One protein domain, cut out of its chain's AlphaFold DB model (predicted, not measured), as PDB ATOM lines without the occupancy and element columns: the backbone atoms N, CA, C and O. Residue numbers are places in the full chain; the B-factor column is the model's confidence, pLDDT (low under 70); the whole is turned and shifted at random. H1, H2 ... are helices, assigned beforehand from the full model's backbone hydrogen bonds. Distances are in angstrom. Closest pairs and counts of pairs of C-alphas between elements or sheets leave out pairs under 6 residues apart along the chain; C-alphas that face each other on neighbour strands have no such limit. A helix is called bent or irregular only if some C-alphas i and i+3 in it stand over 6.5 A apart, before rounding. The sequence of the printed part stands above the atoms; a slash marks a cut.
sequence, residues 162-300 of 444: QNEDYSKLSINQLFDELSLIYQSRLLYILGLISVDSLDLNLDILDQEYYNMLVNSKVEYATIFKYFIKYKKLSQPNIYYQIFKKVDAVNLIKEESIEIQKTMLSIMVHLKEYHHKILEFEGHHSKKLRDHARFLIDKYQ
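This is residues 162 to 300 of the 444 residues of the protein "DUF3859 domain-containing protein" of Flammeovirga sp. MY04 (UniProt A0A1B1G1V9). Short helices are stacked loosely one after another into a long rod, with the chain passing to and fro from H1 near one end to H9 and H10, side by side at the other. H5 and H6 lie near the middle, H7 lies to one side near them, and residues 162 to 170 make a tail running out beyond H1 that adds to the length. The printed part has 139 residues with ten named helices, H1 to H10 in order, and no named strand: all helix. It is loose, with a radius of gyration of the C-alphas of 18.5 A, and spans 65 by 24 by 23 A.

H2, residues 180 to 193, and H1, residues 171 to 177, form a hairpin and only just touch, with 3 pairs of C-alphas within 8 A; the closest, those of Phe 175 and Gln 183, are 5.9 A apart. With residues 187 to 191 alone H2 touches H3, residues 195 to 198; the C-alphas of Leu 190 and Ser 197 are closest, at 5.2 A. With residues 184 to 188 alone it touches H4, residues 206 to 215, about perpendicular at 89 degrees; the closest C-alphas, of Leu 187 and Leu 213, are 6.4 A apart. H5, residues 220 to 230, touches H3, with the C-alphas of Val 195 and Tyr 226 closest at 5.3 A. H5 also forms hairpins with H4 and with H6, residues 236 to 243, at shallow tilts of 23 and 28 degrees, opposite ways; each pair only just touches, with 3 pairs of C-alphas within 8 A, the closest being Leu 213 and Ile 223 at 7.1 A and Tyr 220 and Ile 242 at 6.3 A. H7, residues 248 to 254, touches no helix but is near H5 and H6. H6 touches H8, residues 261 to 267, at a steep tilt of 48 degrees; the C-alphas of Tyr 240 and Ile 266 are closest, at 5.7 A. H9, residues 271 to 282, and H10, residues 286 to 299, touch as a hairpin, the C-alphas of Glu 281 and Arg 289 closest at 5.0 A; both touch H8. H1, H2, H4, H5, H6, H7, H8 and H10 have every O i to N i+4 pair within hydrogen-bond range; H3 is too short for one, and H9 has 3 of 8, beside 8 of 9 O i to N i+3 pairs.

H1 begins at C-alpha 171 (-1.806, 11.475, -98.421). H2 is 20.1 A long, H5 15.3 A and H4 14.2 A. H9 and H10 are each 19.8 A; H9 is irregular, with C-alphas 272 and 275 7.2 A apart. H10 ends at C-alpha 299 (-31.241, -11.154, -71.393).

The farthest C-alphas, of Gln 162 and Asp 297, are 67.0 A apart. The printed part has no cut, and no link is long. Mean pLDDT of the printed part is 80.6; residues 162 to 186, 188 to 194 and 197 are under 70.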
ATOM      1  N   GLN A 162      14.618   8.601-109.014       39.50
ATOM      2  CA  GLN A 162      14.320   8.160-110.380       39.50
ATOM      3  C   GLN A 162      12.815   7.957-110.597       39.50
ATOM      4  O   GLN A 162      12.251   6.918-110.283       39.50
ATOM      5  N   ASN A 163      12.242   8.992-111.224       38.34
ATOM      6  CA  ASN A 163      11.009   9.035-112.012       38.34
ATOM      7  C   ASN A 163       9.678   9.154-111.232       38.34
ATOM      8  O   ASN A 163       9.287   8.277-110.478       38.34
ATOM      9  N   GLU A 164       8.990  10.276-111.495       41.66
ATOM     10  CA  GLU A 164       7.643  10.702-111.052       41.66
ATOM     11  C   GLU A 164       7.555  11.477-109.712       41.66
ATOM     12  O   GLU A 164       7.629  10.951-108.599       41.66
ATOM     13  N   ASP A 165       7.387  12.804-109.811       41.53
ATOM     14  CA  ASP A 165       7.333  13.747-108.684       41.53
ATOM     15  C   ASP A 165       5.914  13.931-108.112       41.53
ATOM     16  O   ASP A 165       5.217  14.906-108.376       41.53
ATOM     17  N   TYR A 166       5.513  13.003-107.246       37.97
ATOM     18  CA  TYR A 166       4.300  13.104-106.423       37.97
ATOM     19  C   TYR A 166       4.444  13.934-105.128       37.97
ATOM     20  O   TYR A 166       3.584  13.857-104.253       37.97
ATOM     21  N   SER A 167       5.511  14.732-104.944       42.78
ATOM     22  CA  SER A 167       5.726  15.501-103.695       42.78
ATOM     23  C   SER A 167       4.641  16.548-103.392       42.78
ATOM     24  O   SER A 167       4.586  17.081-102.281       42.78
ATOM     25  N   LYS A 168       3.769  16.821-104.368       38.94
ATOM     26  CA  LYS A 168       2.664  17.781-104.297       38.94
ATOM     27  C   LYS A 168       1.319  17.162-103.896       38.94
ATOM     28  O   LYS A 168       0.407  17.923-103.581       38.94
ATOM     29  N   LEU A 169       1.179  15.832-103.893       41.66
ATOM     30  CA  LEU A 169      -0.076  15.169-103.526       41.66
ATOM     31  C   LEU A 169      -0.227  15.063-102.004       41.66
ATOM     32  O   LEU A 169       0.727  14.796-101.265       41.66
ATOM     33  N   SER A 170      -1.446  15.282-101.513       50.81
ATOM     34  CA  SER A 170      -1.805  14.946-100.132       50.81
ATOM     35  C   SER A 170      -1.874  13.423 -99.947       50.81
ATOM     36  O   SER A 170      -2.043  12.693-100.917       50.81
ATOM     37  N   ILE A 171      -1.751  12.926 -98.708       55.31
ATOM     38  CA  ILE A 171      -1.806  11.475 -98.421       55.31
ATOM     39  C   ILE A 171      -3.128  10.868 -98.912       55.31
ATOM     40  O   ILE A 171      -3.133   9.746 -99.397       55.31
ATOM     41  N   ASN A 172      -4.218  11.632 -98.856       58.62
ATOM     42  CA  ASN A 172      -5.545  11.202 -99.288       58.62
ATOM     43  C   ASN A 172      -5.603  11.069-100.818       58.62
ATOM     44  O   ASN A 172      -6.034  10.049-101.328       58.62
ATOM     45  N   GLN A 173      -5.064  12.052-101.549       57.69
ATOM     46  CA  GLN A 173      -4.951  11.975-103.012       57.69
ATOM     47  C   GLN A 173      -4.039  10.827-103.451       57.69
ATOM     48  O   GLN A 173      -4.341  10.128-104.406       57.69
ATOM     49  N   LEU A 174      -2.940  10.604-102.722       57.03
ATOM     50  CA  LEU A 174      -2.073   9.458-102.959       57.03
ATOM     51  C   LEU A 174      -2.830   8.147-102.713       57.03
ATOM     52  O   LEU A 174      -2.699   7.228-103.504       57.03
ATOM     53  N   PHE A 175      -3.628   8.058-101.649       66.38
ATOM     54  CA  PHE A 175      -4.401   6.865-101.315       66.38
ATOM     55  C   PHE A 175      -5.298   6.409-102.474       66.38
ATOM     56  O   PHE A 175      -5.266   5.235-102.842       66.38
ATOM     57  N   ASP A 176      -6.026   7.341-103.087       68.06
ATOM     58  CA  ASP A 176      -6.957   7.056-104.186       68.06
ATOM     59  C   ASP A 176      -6.250   6.625-105.482       68.06
ATOM     60  O   ASP A 176      -6.805   5.855-106.267       68.06
ATOM     61  N   GLU A 177      -5.014   7.077-105.703       60.97
ATOM     62  CA  GLU A 177      -4.213   6.728-106.886       60.97
ATOM     63  C   GLU A 177      -3.490   5.372-106.755       60.97
ATOM     64  O   GLU A 177      -3.012   4.815-107.747       60.97
ATOM     65  N   LEU A 178      -3.405   4.810-105.545       56.84
ATOM     66  CA  LEU A 178      -2.726   3.540-105.293       56.84
ATOM     67  C   LEU A 178      -3.606   2.329-105.619       56.84
ATOM     68  O   LEU A 178      -4.807   2.304-105.368       56.84
ATOM     69  N   SER A 179      -2.973   1.242-106.071       57.47
ATOM     70  CA  SER A 179      -3.644  -0.063-106.129       57.47
ATOM     71  C   SER A 179      -4.049  -0.558-104.730       57.47
ATOM     72  O   SER A 179      -3.415  -0.207-103.732       57.47
ATOM     73  N   LEU A 180      -5.043  -1.452-104.655       66.12
ATOM     74  CA  LEU A 180      -5.567  -2.003-103.393       66.12
ATOM     75  C   LEU A 180      -4.476  -2.563-102.460       66.12
ATOM     76  O   LEU A 180      -4.526  -2.358-101.250       66.12
ATOM     77  N   ILE A 181      -3.459  -3.237-103.011       54.84
ATOM     78  CA  ILE A 181      -2.352  -3.807-102.220       54.84
ATOM     79  C   ILE A 181      -1.564  -2.694-101.517       54.84
ATOM     80  O   ILE A 181      -1.179  -2.831-100.354       54.84
ATOM     81  N   TYR A 182      -1.332  -1.582-102.211       57.31
ATOM     82  CA  TYR A 182      -0.585  -0.446-101.682       57.31
ATOM     83  C   TYR A 182      -1.432   0.425-100.754       57.31
ATOM     84  O   TYR A 182      -0.913   0.880 -99.737       57.31
ATOM     85  N   GLN A 183      -2.731   0.566-101.018       66.69
ATOM     86  CA  GLN A 183      -3.680   1.156-100.069       66.69
ATOM     87  C   GLN A 183      -3.660   0.409 -98.733       66.69
ATOM     88  O   GLN A 183      -3.521   1.030 -97.679       66.69
ATOM     89  N   SER A 184      -3.702  -0.928 -98.757       62.75
ATOM     90  CA  SER A 184      -3.631  -1.718 -97.527       62.75
ATOM     91  C   SER A 184      -2.314  -1.536 -96.775       62.75
ATOM     92  O   SER A 184      -2.308  -1.353 -95.559       62.75
ATOM     93  N   ARG A 185      -1.180  -1.528 -97.484       58.69
ATOM     94  CA  ARG A 185       0.128  -1.271 -96.859       58.69
ATOM     95  C   ARG A 185       0.224   0.137 -96.265       58.69
ATOM     96  O   ARG A 185       0.802   0.308 -95.196       58.69
ATOM     97  N   LEU A 186      -0.356   1.129 -96.938       65.81
ATOM     98  CA  LEU A 186      -0.422   2.501 -96.451       65.81
ATOM     99  C   LEU A 186      -1.245   2.588 -95.158       65.81
ATOM    100  O   LEU A 186      -0.751   3.135 -94.177       65.81
ATOM    101  N   LEU A 187      -2.442   1.991 -95.107       72.69
ATOM    102  CA  LEU A 187      -3.268   1.972 -93.889       72.69
ATOM    103  C   LEU A 187      -2.569   1.289 -92.713       72.69
ATOM    104  O   LEU A 187      -2.632   1.806 -91.599       72.69
ATOM    105  N   TYR A 188      -1.881   0.169 -92.955       66.25
ATOM    106  CA  TYR A 188      -1.086  -0.512 -91.931       66.25
ATOM    107  C   TYR A 188      -0.077   0.443 -91.282       66.25
ATOM    108  O   TYR A 188      -0.062   0.610 -90.064       66.25
ATOM    109  N   ILE A 189       0.714   1.132 -92.108       58.75
ATOM    110  CA  ILE A 189       1.736   2.076 -91.645       58.75
ATOM    111  C   ILE A 189       1.107   3.254 -90.912       58.75
ATOM    112  O   ILE A 189       1.567   3.619 -89.834       58.75
ATOM    113  N   LEU A 190       0.046   3.843 -91.465       65.44
ATOM    114  CA  LEU A 190      -0.653   4.951 -90.816       65.44
ATOM    115  C   LEU A 190      -1.176   4.537 -89.432       65.44
ATOM    116  O   LEU A 190      -1.062   5.315 -88.487       65.44
ATOM    117  N   GLY A 191      -1.650   3.297 -89.297       56.62
ATOM    118  CA  GLY A 191      -2.077   2.718 -88.026       56.62
ATOM    119  C   GLY A 191      -0.950   2.524 -87.007       56.62
ATOM    120  O   GLY A 191      -1.192   2.687 -85.814       56.62
ATOM    121  N   LEU A 192       0.276   2.229 -87.452       55.97
ATOM    122  CA  LEU A 192       1.456   2.174 -86.576       55.97
ATOM    123  C   LEU A 192       1.923   3.564 -86.126       55.97
ATOM    124  O   LEU A 192       2.500   3.702 -85.052       55.97
ATOM    125  N   ILE A 193       1.694   4.593 -86.946       53.06
ATOM    126  CA  ILE A 193       2.139   5.959 -86.652       53.06
ATOM    127  C   ILE A 193       1.261   6.584 -85.573       53.06
ATOM    128  O   ILE A 193       1.752   7.041 -84.543       53.06
ATOM    129  N   SER A 194      -0.038   6.701 -85.845       57.22
ATOM    130  CA  SER A 194      -0.986   7.299 -84.908       57.22
ATOM    131  C   SER A 194      -2.416   7.132 -85.389       57.22
ATOM    132  O   SER A 194      -2.702   7.028 -86.580       57.22
ATOM    133  N   VAL A 195      -3.339   7.256 -84.442       72.75
ATOM    134  CA  VAL A 195      -4.776   7.343 -84.711       72.75
ATOM    135  C   VAL A 195      -5.112   8.473 -85.693       72.75
ATOM    136  O   VAL A 195      -5.951   8.293 -86.570       72.75
ATOM    137  N   ASP A 196      -4.428   9.613 -85.596       71.75
ATOM    138  CA  ASP A 196      -4.715  10.800 -86.416       71.75
ATOM    139  C   ASP A 196      -4.239  10.638 -87.857       71.75
ATOM    140  O   ASP A 196      -4.767  11.264 -88.772       71.75
ATOM    141  N   SER A 197      -3.252   9.769 -88.073       67.81
ATOM    142  CA  SER A 197      -2.757   9.450 -89.411       67.81
ATOM    143  C   SER A 197      -3.739   8.586 -90.204       67.81
ATOM    144  O   SER A 197      -3.675   8.578 -91.430       67.81
ATOM    145  N   LEU A 198      -4.673   7.908 -89.530       78.44
ATOM    146  CA  LEU A 198      -5.764   7.175 -90.171       78.44
ATOM    147  C   LEU A 198      -6.917   8.087 -90.622       78.44
ATOM    148  O   LEU A 198      -7.866   7.596 -91.228       78.44
ATOM    149  N   ASP A 199      -6.894   9.395 -90.351       83.75
ATOM    150  CA  ASP A 199      -7.943  10.305 -90.819       83.75
ATOM    151  C   ASP A 199      -7.689  10.782 -92.257       83.75
ATOM    152  O   ASP A 199      -7.154  11.864 -92.516       83.75
ATOM    153  N   LEU A 200      -8.067   9.930 -93.210       79.06
ATOM    154  CA  LEU A 200      -7.884  10.168 -94.640       79.06
ATOM    155  C   LEU A 200      -9.042  10.940 -95.298       79.06
ATOM    156  O   LEU A 200      -8.972  11.207 -96.493       79.06
ATOM    157  N   ASN A 201     -10.093  11.324 -94.559       80.62
ATOM    158  CA  ASN A 201     -11.276  12.020 -95.102       80.62
ATOM    159  C   ASN A 201     -11.834  11.399 -96.404       80.62
ATOM    160  O   ASN A 201     -12.216  12.117 -97.327       80.62
ATOM    161  N   LEU A 202     -11.841  10.067 -96.484       84.06
ATOM    162  CA  LEU A 202     -12.367   9.335 -97.635       84.06
ATOM    163  C   LEU A 202     -13.899   9.401 -97.642       84.06
ATOM    164  O   LEU A 202     -14.528   9.275 -96.587       84.06
ATOM    165  N   ASP A 203     -14.496   9.546 -98.823       87.81
ATOM    166  CA  ASP A 203     -15.954   9.539 -99.006       87.81
ATOM    167  C   ASP A 203     -16.492   8.099 -99.091       87.81
ATOM    168  O   ASP A 203     -16.941   7.632-100.135       87.81
ATOM    169  N   ILE A 204     -16.360   7.357 -97.989       89.69
ATOM    170  CA  ILE A 204     -16.798   5.957 -97.859       89.69
ATOM    171  C   ILE A 204     -17.523   5.727 -96.534       89.69
ATOM    172  O   ILE A 204     -17.397   6.502 -95.580       89.69
ATOM    173  N   LEU A 205     -18.283   4.633 -96.447       92.88
ATOM    174  CA  LEU A 205     -19.021   4.311 -95.229       92.88
ATOM    175  C   LEU A 205     -18.079   3.870 -94.099       92.88
ATOM    176  O   LEU A 205     -17.110   3.146 -94.315       92.88
ATOM    177  N   ASP A 206     -18.429   4.209 -92.854       93.69
ATOM    178  CA  ASP A 206     -17.652   3.836 -91.658       93.69
ATOM    179  C   ASP A 206     -17.369   2.323 -91.579       93.69
ATOM    180  O   ASP A 206     -16.272   1.905 -91.211       93.69
ATOM    181  N   GLN A 207     -18.350   1.492 -91.946       94.75
ATOM    182  CA  GLN A 207     -18.200   0.035 -91.958       94.75
ATOM    183  C   GLN A 207     -17.244  -0.441 -93.062       94.75
ATOM    184  O   GLN A 207     -16.509  -1.406 -92.855       94.75
ATOM    185  N   GLU A 208     -17.241   0.218 -94.220       94.44
ATOM    186  CA  GLU A 208     -16.307  -0.088 -95.309       94.44
ATOM    187  C   GLU A 208     -14.888   0.286 -94.894       94.44
ATOM    188  O   GLU A 208     -13.982  -0.538 -95.014       94.44
ATOM    189  N   TYR A 209     -14.710   1.465 -94.291       94.50
ATOM    190  CA  TYR A 209     -13.406   1.886 -93.792       94.50
ATOM    191  C   TYR A 209     -12.885   0.971 -92.679       94.50
ATOM    192  O   TYR A 209     -11.727   0.557 -92.705       94.50
ATOM    193  N   TYR A 210     -13.749   0.558 -91.746       96.12
ATOM    194  CA  TYR A 210     -13.404  -0.457 -90.748       96.12
ATOM    195  C   TYR A 210     -12.890  -1.747 -91.401       96.12
ATOM    196  O   TYR A 210     -11.830  -2.249 -91.025       96.12
ATOM    197  N   ASN A 211     -13.606  -2.266 -92.405       94.94
ATOM    198  CA  ASN A 211     -13.200  -3.481 -93.111       94.94
ATOM    199  C   ASN A 211     -11.840  -3.299 -93.804       94.94
ATOM    200  O   ASN A 211     -11.015  -4.212 -93.776       94.94
ATOM    201  N   MET A 212     -11.574  -2.124 -94.386       93.75
ATOM    202  CA  MET A 212     -10.272  -1.810 -94.981       93.75
ATOM    203  C   MET A 212      -9.150  -1.838 -93.944       93.75
ATOM    204  O   MET A 212      -8.123  -2.466 -94.197       93.75
ATOM    205  N   LEU A 213      -9.342  -1.231 -92.769       92.56
ATOM    206  CA  LEU A 213      -8.349  -1.241 -91.688       92.56
ATOM    207  C   LEU A 213      -8.058  -2.667 -91.194       92.56
ATOM    208  O   LEU A 213      -6.894  -3.041 -91.047       92.56
ATOM    209  N   VAL A 214      -9.101  -3.488 -91.016       91.25
ATOM    210  CA  VAL A 214      -8.961  -4.901 -90.619       91.25
ATOM    211  C   VAL A 214      -8.208  -5.706 -91.681       91.25
ATOM    212  O   VAL A 214      -7.249  -6.405 -91.355       91.25
ATOM    213  N   ASN A 215      -8.588  -5.582 -92.955       85.25
ATOM    214  CA  ASN A 215      -7.918  -6.278 -94.062       85.25
ATOM    215  C   ASN A 215      -6.454  -5.844 -94.218       85.25
ATOM    216  O   ASN A 215      -5.602  -6.631 -94.626       85.25
ATOM    217  N   SER A 216      -6.161  -4.603 -93.838       79.75
ATOM    218  CA  SER A 216      -4.821  -4.019 -93.824       79.75
ATOM    219  C   SER A 216      -4.006  -4.400 -92.588       79.75
ATOM    220  O   SER A 216      -2.887  -3.928 -92.436       79.75
ATOM    221  N   LYS A 217      -4.536  -5.260 -91.707       79.06
ATOM    222  CA  LYS A 217      -3.889  -5.704 -90.461       79.06
ATOM    223  C   LYS A 217      -3.565  -4.568 -89.484       79.06
ATOM    224  O   LYS A 217      -2.631  -4.691 -88.697       79.06
ATOM    225  N   VAL A 218      -4.322  -3.470 -89.514       78.44
ATOM    226  CA  VAL A 218      -4.215  -2.435 -88.477       78.44
ATOM    227  C   VAL A 218      -4.677  -3.032 -87.148       78.44
ATOM    228  O   VAL A 218      -5.691  -3.730 -87.093       78.44
ATOM    229  N   GLU A 219      -3.938  -2.771 -86.071       81.19
ATOM    230  CA  GLU A 219      -4.271  -3.306 -84.754       81.19
ATOM    231  C   GLU A 219      -5.662  -2.860 -84.293       81.19
ATOM    232  O   GLU A 219      -6.022  -1.683 -84.364       81.19
ATOM    233  N   TYR A 220      -6.442  -3.797 -83.751       86.38
ATOM    234  CA  TYR A 220      -7.793  -3.526 -83.255       86.38
ATOM    235  C   TYR A 220      -7.834  -2.440 -82.172       86.38
ATOM    236  O   TYR A 220      -8.820  -1.709 -82.103       86.38
ATOM    237  N   ALA A 221      -6.775  -2.301 -81.367       84.12
ATOM    238  CA  ALA A 221      -6.640  -1.212 -80.403       84.12
ATOM    239  C   ALA A 221      -6.600   0.150 -81.111       84.12
ATOM    240  O   ALA A 221      -7.382   1.041 -80.788       84.12
ATOM    241  N   THR A 222      -5.763   0.300 -82.138       82.44
ATOM    242  CA  THR A 222      -5.692   1.523 -82.949       82.44
ATOM    243  C   THR A 222      -7.006   1.798 -83.676       82.44
ATOM    244  O   THR A 222      -7.487   2.931 -83.657       82.44
ATOM    245  N   ILE A 223      -7.638   0.769 -84.253       92.69
ATOM    246  CA  ILE A 223      -8.956   0.895 -84.895       92.69
ATOM    247  C   ILE A 223      -9.995   1.398 -83.881       92.69
ATOM    248  O   ILE A 223     -10.740   2.336 -84.161       92.69
ATOM    249  N   PHE A 224     -10.027   0.818 -82.679       92.81
ATOM    250  CA  PHE A 224     -10.924   1.237 -81.604       92.81
ATOM    251  C   PHE A 224     -10.722   2.709 -81.226       92.81
ATOM    252  O   PHE A 224     -11.699   3.464 -81.182       92.81
ATOM    253  N   LYS A 225      -9.466   3.133 -81.029       88.38
ATOM    254  CA  LYS A 225      -9.108   4.526 -80.720       88.38
ATOM    255  C   LYS A 225      -9.525   5.492 -81.831       88.38
ATOM    256  O   LYS A 225     -10.044   6.573 -81.552       88.38
ATOM    257  N   TYR A 226      -9.361   5.097 -83.091       92.50
ATOM    258  CA  TYR A 226      -9.825   5.882 -84.234       92.50
ATOM    259  C   TYR A 226     -11.340   6.088 -84.204       92.50
ATOM    260  O   TYR A 226     -11.816   7.226 -84.154       92.50
ATOM    261  N   PHE A 227     -12.115   5.003 -84.155       93.31
ATOM    262  CA  PHE A 227     -13.570   5.116 -84.182       93.31
ATOM    263  C   PHE A 227     -14.110   5.842 -82.949       93.31
ATOM    264  O   PHE A 227     -15.015   6.661 -83.084       93.31
ATOM    265  N   ILE A 228     -13.548   5.633 -81.753       90.50
ATOM    266  CA  ILE A 228     -14.011   6.367 -80.568       90.50
ATOM    267  C   ILE A 228     -13.712   7.870 -80.659       90.50
ATOM    268  O   ILE A 228     -14.577   8.669 -80.298       90.50
ATOM    269  N   LYS A 229     -12.544   8.263 -81.192       88.62
ATOM    270  CA  LYS A 229     -12.148   9.670 -81.337       88.62
ATOM    271  C   LYS A 229     -13.021  10.403 -82.354       88.62
ATOM    272  O   LYS A 229     -13.555  11.467 -82.045       88.62
ATOM    273  N   TYR A 230     -13.187   9.828 -83.543       88.00
ATOM    274  CA  TYR A 230     -13.817  10.516 -84.675       88.00
ATOM    275  C   TYR A 230     -15.310  10.223 -84.827       88.00
ATOM    276  O   TYR A 230     -16.068  11.088 -85.264       88.00
ATOM    277  N   LYS A 231     -15.757   9.022 -84.454       88.69
ATOM    278  CA  LYS A 231     -17.145   8.570 -84.644       88.69
ATOM    279  C   LYS A 231     -17.894   8.379 -83.327       88.69
ATOM    280  O   LYS A 231     -19.128   8.346 -83.338       88.69
ATOM    281  N   LYS A 232     -17.193   8.319 -82.186       86.88
ATOM    282  CA  LYS A 232     -17.768   7.965 -80.874       86.88
ATOM    283  C   LYS A 232     -18.571   6.659 -80.988       86.88
ATOM    284  O   LYS A 232     -18.460   5.911 -81.948       86.88
ATOM    285  N   LEU A 233     -19.481   6.401 -80.055       84.94
ATOM    286  CA  LEU A 233     -20.322   5.198 -80.056       84.94
ATOM    287  C   LEU A 233     -21.489   5.218 -81.065       84.94
ATOM    288  O   LEU A 233     -22.504   4.564 -80.831       84.94
ATOM    289  N   SER A 234     -21.383   5.971 -82.164       86.69
ATOM    290  CA  SER A 234     -22.447   6.069 -83.178       86.69
ATOM    291  C   SER A 234     -22.595   4.806 -84.034       86.69
ATOM    292  O   SER A 234     -23.676   4.560 -84.559       86.69
ATOM    293  N   GLN A 235     -21.549   3.974 -84.116       90.12
ATOM    294  CA  GLN A 235     -21.508   2.755 -84.930       90.12
ATOM    295  C   GLN A 235     -21.391   1.486 -84.060       90.12
ATOM    296  O   GLN A 235     -20.326   0.869 -83.996       90.12
ATOM    297  N   PRO A 236     -22.459   1.055 -83.359       90.44
ATOM    298  CA  PRO A 236     -22.388  -0.031 -82.374       90.44
ATOM    299  C   PRO A 236     -21.928  -1.378 -82.953       90.44
ATOM    300  O   PRO A 236     -21.276  -2.155 -82.255       90.44
ATOM    301  N   ASN A 237     -22.209  -1.643 -84.232       93.50
ATOM    302  CA  ASN A 237     -21.787  -2.871 -84.909       93.50
ATOM    303  C   ASN A 237     -20.262  -2.981 -85.041       93.50
ATOM    304  O   ASN A 237     -19.724  -4.078 -84.899       93.50
ATOM    305  N   ILE A 238     -19.565  -1.863 -85.256       94.94
ATOM    306  CA  ILE A 238     -18.099  -1.835 -85.349       94.94
ATOM    307  C   ILE A 238     -17.494  -2.236 -84.002       94.94
ATOM    308  O   ILE A 238     -16.663  -3.139 -83.928       94.94
ATOM    309  N   TYR A 239     -17.978  -1.641 -82.911       94.62
ATOM    310  CA  TYR A 239     -17.531  -1.977 -81.557       94.62
ATOM    311  C   TYR A 239     -17.817  -3.432 -81.187       94.62
ATOM    312  O   TYR A 239     -16.960  -4.088 -80.607       94.62
ATOM    313  N   TYR A 240     -18.979  -3.966 -81.574       94.62
ATOM    314  CA  TYR A 240     -19.285  -5.385 -81.397       94.62
ATOM    315  C   TYR A 240     -18.257  -6.292 -82.093       94.62
ATOM    316  O   TYR A 240     -17.809  -7.280 -81.515       94.62
ATOM    317  N   GLN A 241     -17.860  -5.956 -83.323       95.38
ATOM    318  CA  GLN A 241     -16.862  -6.721 -84.080       95.38
ATOM    319  C   GLN A 241     -15.459  -6.611 -83.467       95.38
ATOM    320  O   GLN A 241     -14.749  -7.613 -83.413       95.38
ATOM    321  N   ILE A 242     -15.078  -5.437 -82.951       93.94
ATOM    322  CA  ILE A 242     -13.812  -5.236 -82.226       93.94
ATOM    323  C   ILE A 242     -13.790  -6.064 -80.933       93.94
ATOM    324  O   ILE A 242     -12.840  -6.805 -80.694       93.94
ATOM    325  N   PHE A 243     -14.846  -5.991 -80.119       93.44
ATOM    326  CA  PHE A 243     -14.907  -6.654 -78.808       93.44
ATOM    327  C   PHE A 243     -14.957  -8.184 -78.897       93.44
ATOM    328  O   PHE A 243     -14.634  -8.858 -77.928       93.44
ATOM    329  N   LYS A 244     -15.306  -8.744 -80.065       92.75
ATOM    330  CA  LYS A 244     -15.151 -10.180 -80.367       92.75
ATOM    331  C   LYS A 244     -13.704 -10.630 -80.548       92.75
ATOM    332  O   LYS A 244     -13.447 -11.830 -80.611       92.75
ATOM    333  N   LYS A 245     -12.794  -9.692 -80.803       90.25
ATOM    334  CA  LYS A 245     -11.411  -9.972 -81.206       90.25
ATOM    335  C   LYS A 245     -10.403  -9.595 -80.135       90.25
ATOM    336  O   LYS A 245      -9.314 -10.157 -80.133       90.25
ATOM    337  N   VAL A 246     -10.759  -8.666 -79.254       87.06
ATOM    338  CA  VAL A 246      -9.888  -8.143 -78.202       87.06
ATOM    339  C   VAL A 246     -10.699  -7.932 -76.931       87.06
ATOM    340  O   VAL A 246     -11.880  -7.593 -77.010       87.06
ATOM    341  N   ASP A 247     -10.045  -8.076 -75.777       84.62
ATOM    342  CA  ASP A 247     -10.622  -7.740 -74.477       84.62
ATOM    343  C   ASP A 247     -10.987  -6.247 -74.412       84.62
ATOM    344  O   ASP A 247     -10.143  -5.360 -74.242       84.62
ATOM    345  N   ALA A 248     -12.285  -5.981 -74.539       84.94
ATOM    346  CA  ALA A 248     -12.855  -4.648 -74.494       84.94
ATOM    347  C   ALA A 248     -12.602  -3.946 -73.156       84.94
ATOM    348  O   ALA A 248     -12.486  -2.722 -73.123       84.94
ATOM    349  N   VAL A 249     -12.533  -4.690 -72.047       83.31
ATOM    350  CA  VAL A 249     -12.354  -4.113 -70.711       83.31
ATOM    351  C   VAL A 249     -10.962  -3.508 -70.588       83.31
ATOM    352  O   VAL A 249     -10.839  -2.398 -70.070       83.31
ATOM    353  N   ASN A 250      -9.935  -4.196 -71.087       81.50
ATOM    354  CA  ASN A 250      -8.571  -3.666 -71.088       81.50
ATOM    355  C   ASN A 250      -8.457  -2.456 -72.016       81.50
ATOM    356  O   ASN A 250      -8.001  -1.410 -71.567       81.50
ATOM    357  N   LEU A 251      -8.995  -2.544 -73.238       82.62
ATOM    358  CA  LEU A 251      -8.998  -1.421 -74.184       82.62
ATOM    359  C   LEU A 251      -9.656  -0.159 -73.609       82.62
ATOM    360  O   LEU A 251      -9.124   0.941 -73.725       82.62
ATOM    361  N   ILE A 252     -10.818  -0.302 -72.969       84.88
ATOM    362  CA  ILE A 252     -11.536   0.831 -72.369       84.88
ATOM    363  C   ILE A 252     -10.737   1.441 -71.210       84.88
ATOM    364  O   ILE A 252     -10.705   2.664 -71.073       84.88
ATOM    365  N   LYS A 253     -10.091   0.605 -70.384       80.94
ATOM    366  CA  LYS A 253      -9.259   1.055 -69.260       80.94
ATOM    367  C   LYS A 253      -8.003   1.785 -69.726       80.94
ATOM    368  O   LYS A 253      -7.720   2.855 -69.200       80.94
ATOM    369  N   GLU A 254      -7.274   1.222 -70.687       74.44
ATOM    370  CA  GLU A 254      -6.052   1.814 -71.251       74.44
ATOM    371  C   GLU A 254      -6.324   3.210 -71.811       74.44
ATOM    372  O   GLU A 254      -5.576   4.150 -71.552       74.44
ATOM    373  N   GLU A 255      -7.461   3.373 -72.481       75.12
ATOM    374  CA  GLU A 255      -7.873   4.653 -73.055       75.12
ATOM    375  C   GLU A 255      -8.562   5.589 -72.058       75.12
ATOM    376  O   GLU A 255      -8.979   6.687 -72.427       75.12
ATOM    377  N   SER A 256      -8.699   5.178 -70.792       80.94
ATOM    378  CA  SER A 256      -9.395   5.949 -69.754       80.94
ATOM    379  C   SER A 256     -10.802   6.395 -70.187       80.94
ATOM    380  O   SER A 256     -11.259   7.489 -69.850       80.94
ATOM    381  N   ILE A 257     -11.498   5.552 -70.956       82.75
ATOM    382  CA  ILE A 257     -12.830   5.853 -71.482       82.75
ATOM    383  C   ILE A 257     -13.882   5.484 -70.438       82.75
ATOM    384  O   ILE A 257     -13.925   4.366 -69.926       82.75
ATOM    385  N   GLU A 258     -14.796   6.411 -70.158       86.25
ATOM    386  CA  GLU A 258     -15.958   6.114 -69.327       86.25
ATOM    387  C   GLU A 258     -16.913   5.152 -70.053       86.25
ATOM    388  O   GLU A 258     -17.317   5.386 -71.197       86.25
ATOM    389  N   ILE A 259     -17.328   4.081 -69.369       87.06
ATOM    390  CA  ILE A 259     -18.294   3.121 -69.908       87.06
ATOM    391  C   ILE A 259     -19.667   3.784 -70.050       87.06
ATOM    392  O   ILE A 259     -20.308   4.181 -69.077       87.06
ATOM    393  N   GLN A 260     -20.160   3.848 -71.287       89.81
ATOM    394  CA  GLN A 260     -21.472   4.408 -71.610       89.81
ATOM    395  C   GLN A 260     -22.534   3.315 -71.797       89.81
ATOM    396  O   GLN A 260     -22.230   2.151 -72.049       89.81
ATOM    397  N   LYS A 261     -23.818   3.702 -71.771       93.06
ATOM    398  CA  LYS A 261     -24.950   2.781 -72.010       93.06
ATOM    399  C   LYS A 261     -24.801   1.960 -73.285       93.06
ATOM    400  O   LYS A 261     -25.085   0.768 -73.277       93.06
ATOM    401  N   THR A 262     -24.381   2.606 -74.370       90.88
ATOM    402  CA  THR A 262     -24.232   1.952 -75.671       90.88
ATOM    403  C   THR A 262     -23.187   0.842 -75.608       90.88
ATOM    404  O   THR A 262     -23.441  -0.228 -76.146       90.88
ATOM    405  N   MET A 263     -22.078   1.032 -74.880       92.38
ATOM    406  CA  MET A 263     -21.080  -0.024 -74.658       92.38
ATOM    407  C   MET A 263     -21.672  -1.218 -73.906       92.38
ATOM    408  O   MET A 263     -21.489  -2.345 -74.351       92.38
ATOM    409  N   LEU A 264     -22.448  -0.993 -72.839       93.69
ATOM    410  CA  LEU A 264     -23.132  -2.084 -72.129       93.69
ATOM    411  C   LEU A 264     -24.100  -2.845 -73.050       93.69
ATOM    412  O   LEU A 264     -24.143  -4.074 -73.032       93.69
ATOM    413  N   SER A 265     -24.838  -2.125 -73.901       95.12
ATOM    414  CA  SER A 265     -25.723  -2.729 -74.905       95.12
ATOM    415  C   SER A 265     -24.976  -3.528 -75.974       95.12
ATOM    416  O   SER A 265     -25.564  -4.421 -76.564       95.12
ATOM    417  N   ILE A 266     -23.712  -3.211 -76.250       94.38
ATOM    418  CA  ILE A 266     -22.864  -3.981 -77.166       94.38
ATOM    419  C   ILE A 266     -22.340  -5.230 -76.447       94.38
ATOM    420  O   ILE A 266     -22.480  -6.345 -76.951       94.38
ATOM    421  N   MET A 267     -21.790  -5.045 -75.244       93.75
ATOM    422  CA  MET A 267     -21.194  -6.095 -74.414       93.75
ATOM    423  C   MET A 267     -22.187  -7.200 -74.045       93.75
ATOM    424  O   MET A 267     -21.793  -8.353 -73.940       93.75
ATOM    425  N   VAL A 268     -23.484  -6.901 -73.901       94.00
ATOM    426  CA  VAL A 268     -24.486  -7.916 -73.513       94.00
ATOM    427  C   VAL A 268     -24.625  -9.056 -74.517       94.00
ATOM    428  O   VAL A 268     -25.003 -10.171 -74.162       94.00
ATOM    429  N   HIS A 269     -24.279  -8.807 -75.777       92.25
ATOM    430  CA  HIS A 269     -24.315  -9.812 -76.835       92.25
ATOM    431  C   HIS A 269     -23.069 -10.709 -76.858       92.25
ATOM    432  O   HIS A 269     -22.940 -11.559 -77.742       92.25
ATOM    433  N   LEU A 270     -22.154 -10.521 -75.907       90.38
ATOM    434  CA  LEU A 270     -20.891 -11.231 -75.777       90.38
ATOM    435  C   LEU A 270     -20.824 -11.831 -74.364       90.38
ATOM    436  O   LEU A 270     -20.683 -11.111 -73.377       90.38
ATOM    437  N   LYS A 271     -20.969 -13.161 -74.274       84.62
ATOM    438  CA  LYS A 271     -21.129 -13.889 -72.998       84.62
ATOM    439  C   LYS A 271     -20.028 -13.587 -71.983       84.62
ATOM    440  O   LYS A 271     -20.313 -13.399 -70.808       84.62
ATOM    441  N   GLU A 272     -18.790 -13.477 -72.449       84.94
ATOM    442  CA  GLU A 272     -17.624 -13.190 -71.609       84.94
ATOM    443  C   GLU A 272     -17.736 -11.869 -70.829       84.94
ATOM    444  O   GLU A 272     -17.140 -11.750 -69.766       84.94
ATOM    445  N   TYR A 273     -18.561 -10.909 -71.267       88.19
ATOM    446  CA  TYR A 273     -18.764  -9.630 -70.571       88.19
ATOM    447  C   TYR A 273     -20.018  -9.591 -69.685       88.19
ATOM    448  O   TYR A 273     -20.313  -8.552 -69.089       88.19
ATOM    449  N   HIS A 274     -20.773 -10.689 -69.558       89.38
ATOM    450  CA  HIS A 274     -21.987 -10.729 -68.728       89.38
ATOM    451  C   HIS A 274     -21.693 -10.411 -67.259       89.38
ATOM    452  O   HIS A 274     -22.402  -9.597 -66.667       89.38
ATOM    453  N   HIS A 275     -20.595 -10.944 -66.712       83.50
ATOM    454  CA  HIS A 275     -20.122 -10.613 -65.363       83.50
ATOM    455  C   HIS A 275     -19.933  -9.098 -65.186       83.50
ATOM    456  O   HIS A 275     -20.337  -8.522 -64.177       83.50
ATOM    457  N   LYS A 276     -19.395  -8.426 -66.211       87.56
ATOM    458  CA  LYS A 276     -19.144  -6.990 -66.167       87.56
ATOM    459  C   LYS A 276     -20.436  -6.200 -66.128       87.56
ATOM    460  O   LYS A 276     -20.526  -5.237 -65.382       87.56
ATOM    461  N   ILE A 277     -21.458  -6.626 -66.864       90.50
ATOM    462  CA  ILE A 277     -22.780  -5.986 -66.841       90.50
ATOM    463  C   ILE A 277     -23.434  -6.127 -65.462       90.50
ATOM    464  O   ILE A 277     -24.052  -5.170 -64.992       90.50
ATOM    465  N   LEU A 278     -23.259  -7.272 -64.793       88.31
ATOM    466  CA  LEU A 278     -23.769  -7.500 -63.437       88.31
ATOM    467  C   LEU A 278     -23.164  -6.519 -62.418       88.31
ATOM    468  O   LEU A 278     -23.898  -5.975 -61.594       88.31
ATOM    469  N   GLU A 279     -21.868  -6.204 -62.512       88.62
ATOM    470  CA  GLU A 279     -21.225  -5.213 -61.630       88.62
ATOM    471  C   GLU A 279     -21.880  -3.819 -61.714       88.62
ATOM    472  O   GLU A 279     -21.927  -3.084 -60.722       88.62
ATOM    473  N   PHE A 280     -22.449  -3.451 -62.871       91.44
ATOM    474  CA  PHE A 280     -23.104  -2.151 -63.052       91.44
ATOM    475  C   PHE A 280     -24.467  -2.034 -62.351       91.44
ATOM    476  O   PHE A 280     -25.004  -0.929 -62.244       91.44
ATOM    477  N   GLU A 281     -25.020  -3.117 -61.799       85.88
ATOM    478  CA  GLU A 281     -26.239  -3.067 -60.982       85.88
ATOM    479  C   GLU A 281     -26.054  -2.260 -59.680       85.88
ATOM    480  O   GLU A 281     -27.006  -1.662 -59.169       85.88
ATOM    481  N   GLY A 282     -24.823  -2.200 -59.162       81.38
ATOM    482  CA  GLY A 282     -24.441  -1.390 -58.001       81.38
ATOM    483  C   GLY A 282     -23.895  -0.003 -58.355       81.38
ATOM    484  O   GLY A 282     -23.451   0.721 -57.467       81.38
ATOM    485  N   HIS A 283     -23.894   0.384 -59.635       90.19
ATOM    486  CA  HIS A 283     -23.172   1.573 -60.083       90.19
ATOM    487  C   HIS A 283     -23.763   2.880 -59.519       90.19
ATOM    488  O   HIS A 283     -24.984   3.044 -59.389       90.19
ATOM    489  N   HIS A 284     -22.886   3.844 -59.218       88.62
ATOM    490  CA  HIS A 284     -23.255   5.143 -58.638       88.62
ATOM    491  C   HIS A 284     -24.138   5.970 -59.589       88.62
ATOM    492  O   HIS A 284     -25.104   6.608 -59.167       88.62
ATOM    493  N   SER A 285     -23.864   5.914 -60.898       92.12
ATOM    494  CA  SER A 285     -24.709   6.539 -61.920       92.12
ATOM    495  C   SER A 285     -26.043   5.800 -62.057       92.12
ATOM    496  O   SER A 285     -26.099   4.713 -62.637       92.12
ATOM    497  N   LYS A 286     -27.138   6.431 -61.601       91.69
ATOM    498  CA  LYS A 286     -28.518   5.925 -61.761       91.69
ATOM    499  C   LYS A 286     -28.816   5.545 -63.214       91.69
ATOM    500  O   LYS A 286     -29.396   4.501 -63.479       91.69
ATOM    501  N   LYS A 287     -28.353   6.367 -64.162       93.44
ATOM    502  CA  LYS A 287     -28.574   6.172 -65.598       93.44
ATOM    503  C   LYS A 287     -28.006   4.830 -66.075       93.44
ATOM    504  O   LYS A 287     -28.687   4.132 -66.822       93.44
ATOM    505  N   LEU A 288     -26.770   4.503 -65.685       93.06
ATOM    506  CA  LEU A 288     -26.095   3.253 -66.056       93.06
ATOM    507  C   LEU A 288     -26.660   2.066 -65.285       93.06
ATOM    508  O   LEU A 288     -26.935   1.040 -65.896       93.06
ATOM    509  N   ARG A 289     -26.922   2.237 -63.987       94.81
ATOM    510  CA  ARG A 289     -27.522   1.209 -63.139       94.81
ATOM    511  C   ARG A 289     -28.871   0.724 -63.662       94.81
ATOM    512  O   ARG A 289     -29.079  -0.476 -63.802       94.81
ATOM    513  N   ASP A 290     -29.776   1.648 -63.977       94.62
ATOM    514  CA  ASP A 290     -31.112   1.302 -64.471       94.62
ATOM    515  C   ASP A 290     -31.027   0.607 -65.845       94.62
ATOM    516  O   ASP A 290     -31.801  -0.300 -66.141       94.62
ATOM    517  N   HIS A 291     -30.041   0.983 -66.669       96.62
ATOM    518  CA  HIS A 291     -29.784   0.336 -67.959       96.62
ATOM    519  C   HIS A 291     -29.199  -1.068 -67.803       96.62
ATOM    520  O   HIS A 291     -29.641  -1.983 -68.487       96.62
ATOM    521  N   ALA A 292     -28.244  -1.254 -66.891       94.75
ATOM    522  CA  ALA A 292     -27.689  -2.564 -66.571       94.75
ATOM    523  C   ALA A 292     -28.781  -3.505 -66.051       94.75
ATOM    524  O   ALA A 292     -28.903  -4.607 -66.567       94.75
ATOM    525  N   ARG A 293     -29.646  -3.047 -65.133       94.25
ATOM    526  CA  ARG A 293     -30.813  -3.816 -64.661       94.25
ATOM    527  C   ARG A 293     -31.727  -4.245 -65.804       94.25
ATOM    528  O   ARG A 293     -32.020  -5.424 -65.935       94.25
ATOM    529  N   PHE A 294     -32.083  -3.313 -66.689       96.06
ATOM    530  CA  PHE A 294     -32.866  -3.638 -67.880       96.06
ATOM    531  C   PHE A 294     -32.199  -4.718 -68.748       96.06
ATOM    532  O   PHE A 294     -32.876  -5.639 -69.201       96.06
ATOM    533  N   LEU A 295     -30.888  -4.622 -68.989       95.38
ATOM    534  CA  LEU A 295     -30.152  -5.622 -69.766       95.38
ATOM    535  C   LEU A 295     -30.107  -6.979 -69.051       95.38
ATOM    536  O   LEU A 295     -30.316  -8.004 -69.692       95.38
ATOM    537  N   ILE A 296     -29.882  -6.982 -67.738       91.44
ATOM    538  CA  ILE A 296     -29.871  -8.185 -66.903       91.44
ATOM    539  C   ILE A 296     -31.210  -8.914 -66.993       91.44
ATOM    540  O   ILE A 296     -31.220 -10.112 -67.265       91.44
ATOM    541  N   ASP A 297     -32.317  -8.192 -66.826       89.50
ATOM    542  CA  ASP A 297     -33.660  -8.768 -66.850       89.50
ATOM    543  C   ASP A 297     -34.029  -9.244 -68.262       89.50
ATOM    544  O   ASP A 297     -34.494 -10.368 -68.450       89.50
ATOM    545  N   LYS A 298     -33.772  -8.411 -69.281       93.25
ATOM    546  CA  LYS A 298     -34.113  -8.712 -70.679       93.25
ATOM    547  C   LYS A 298     -33.375  -9.936 -71.216       93.25
ATOM    548  O   LYS A 298     -33.966 -10.716 -71.957       93.25
ATOM    549  N   TYR A 299     -32.089 -10.068 -70.897       87.81
ATOM    550  CA  TYR A 299     -31.241 -11.154 -71.393       87.81
ATOM    551  C   TYR A 299     -31.048 -12.280 -70.374       87.81
ATOM    552  O   TYR A 299     -30.282 -13.198 -70.648       87.81
ATOM    553  N   GLN A 300     -31.740 -12.222 -69.230       84.88
ATOM    554  CA  GLN A 300     -31.654 -13.210 -68.150       84.88
ATOM    555  C   GLN A 300     -30.195 -13.501 -67.752       84.88
ATOM    556  O   GLN A 300     -29.778 -14.648 -67.629       84.88
TER     557      GLN A 300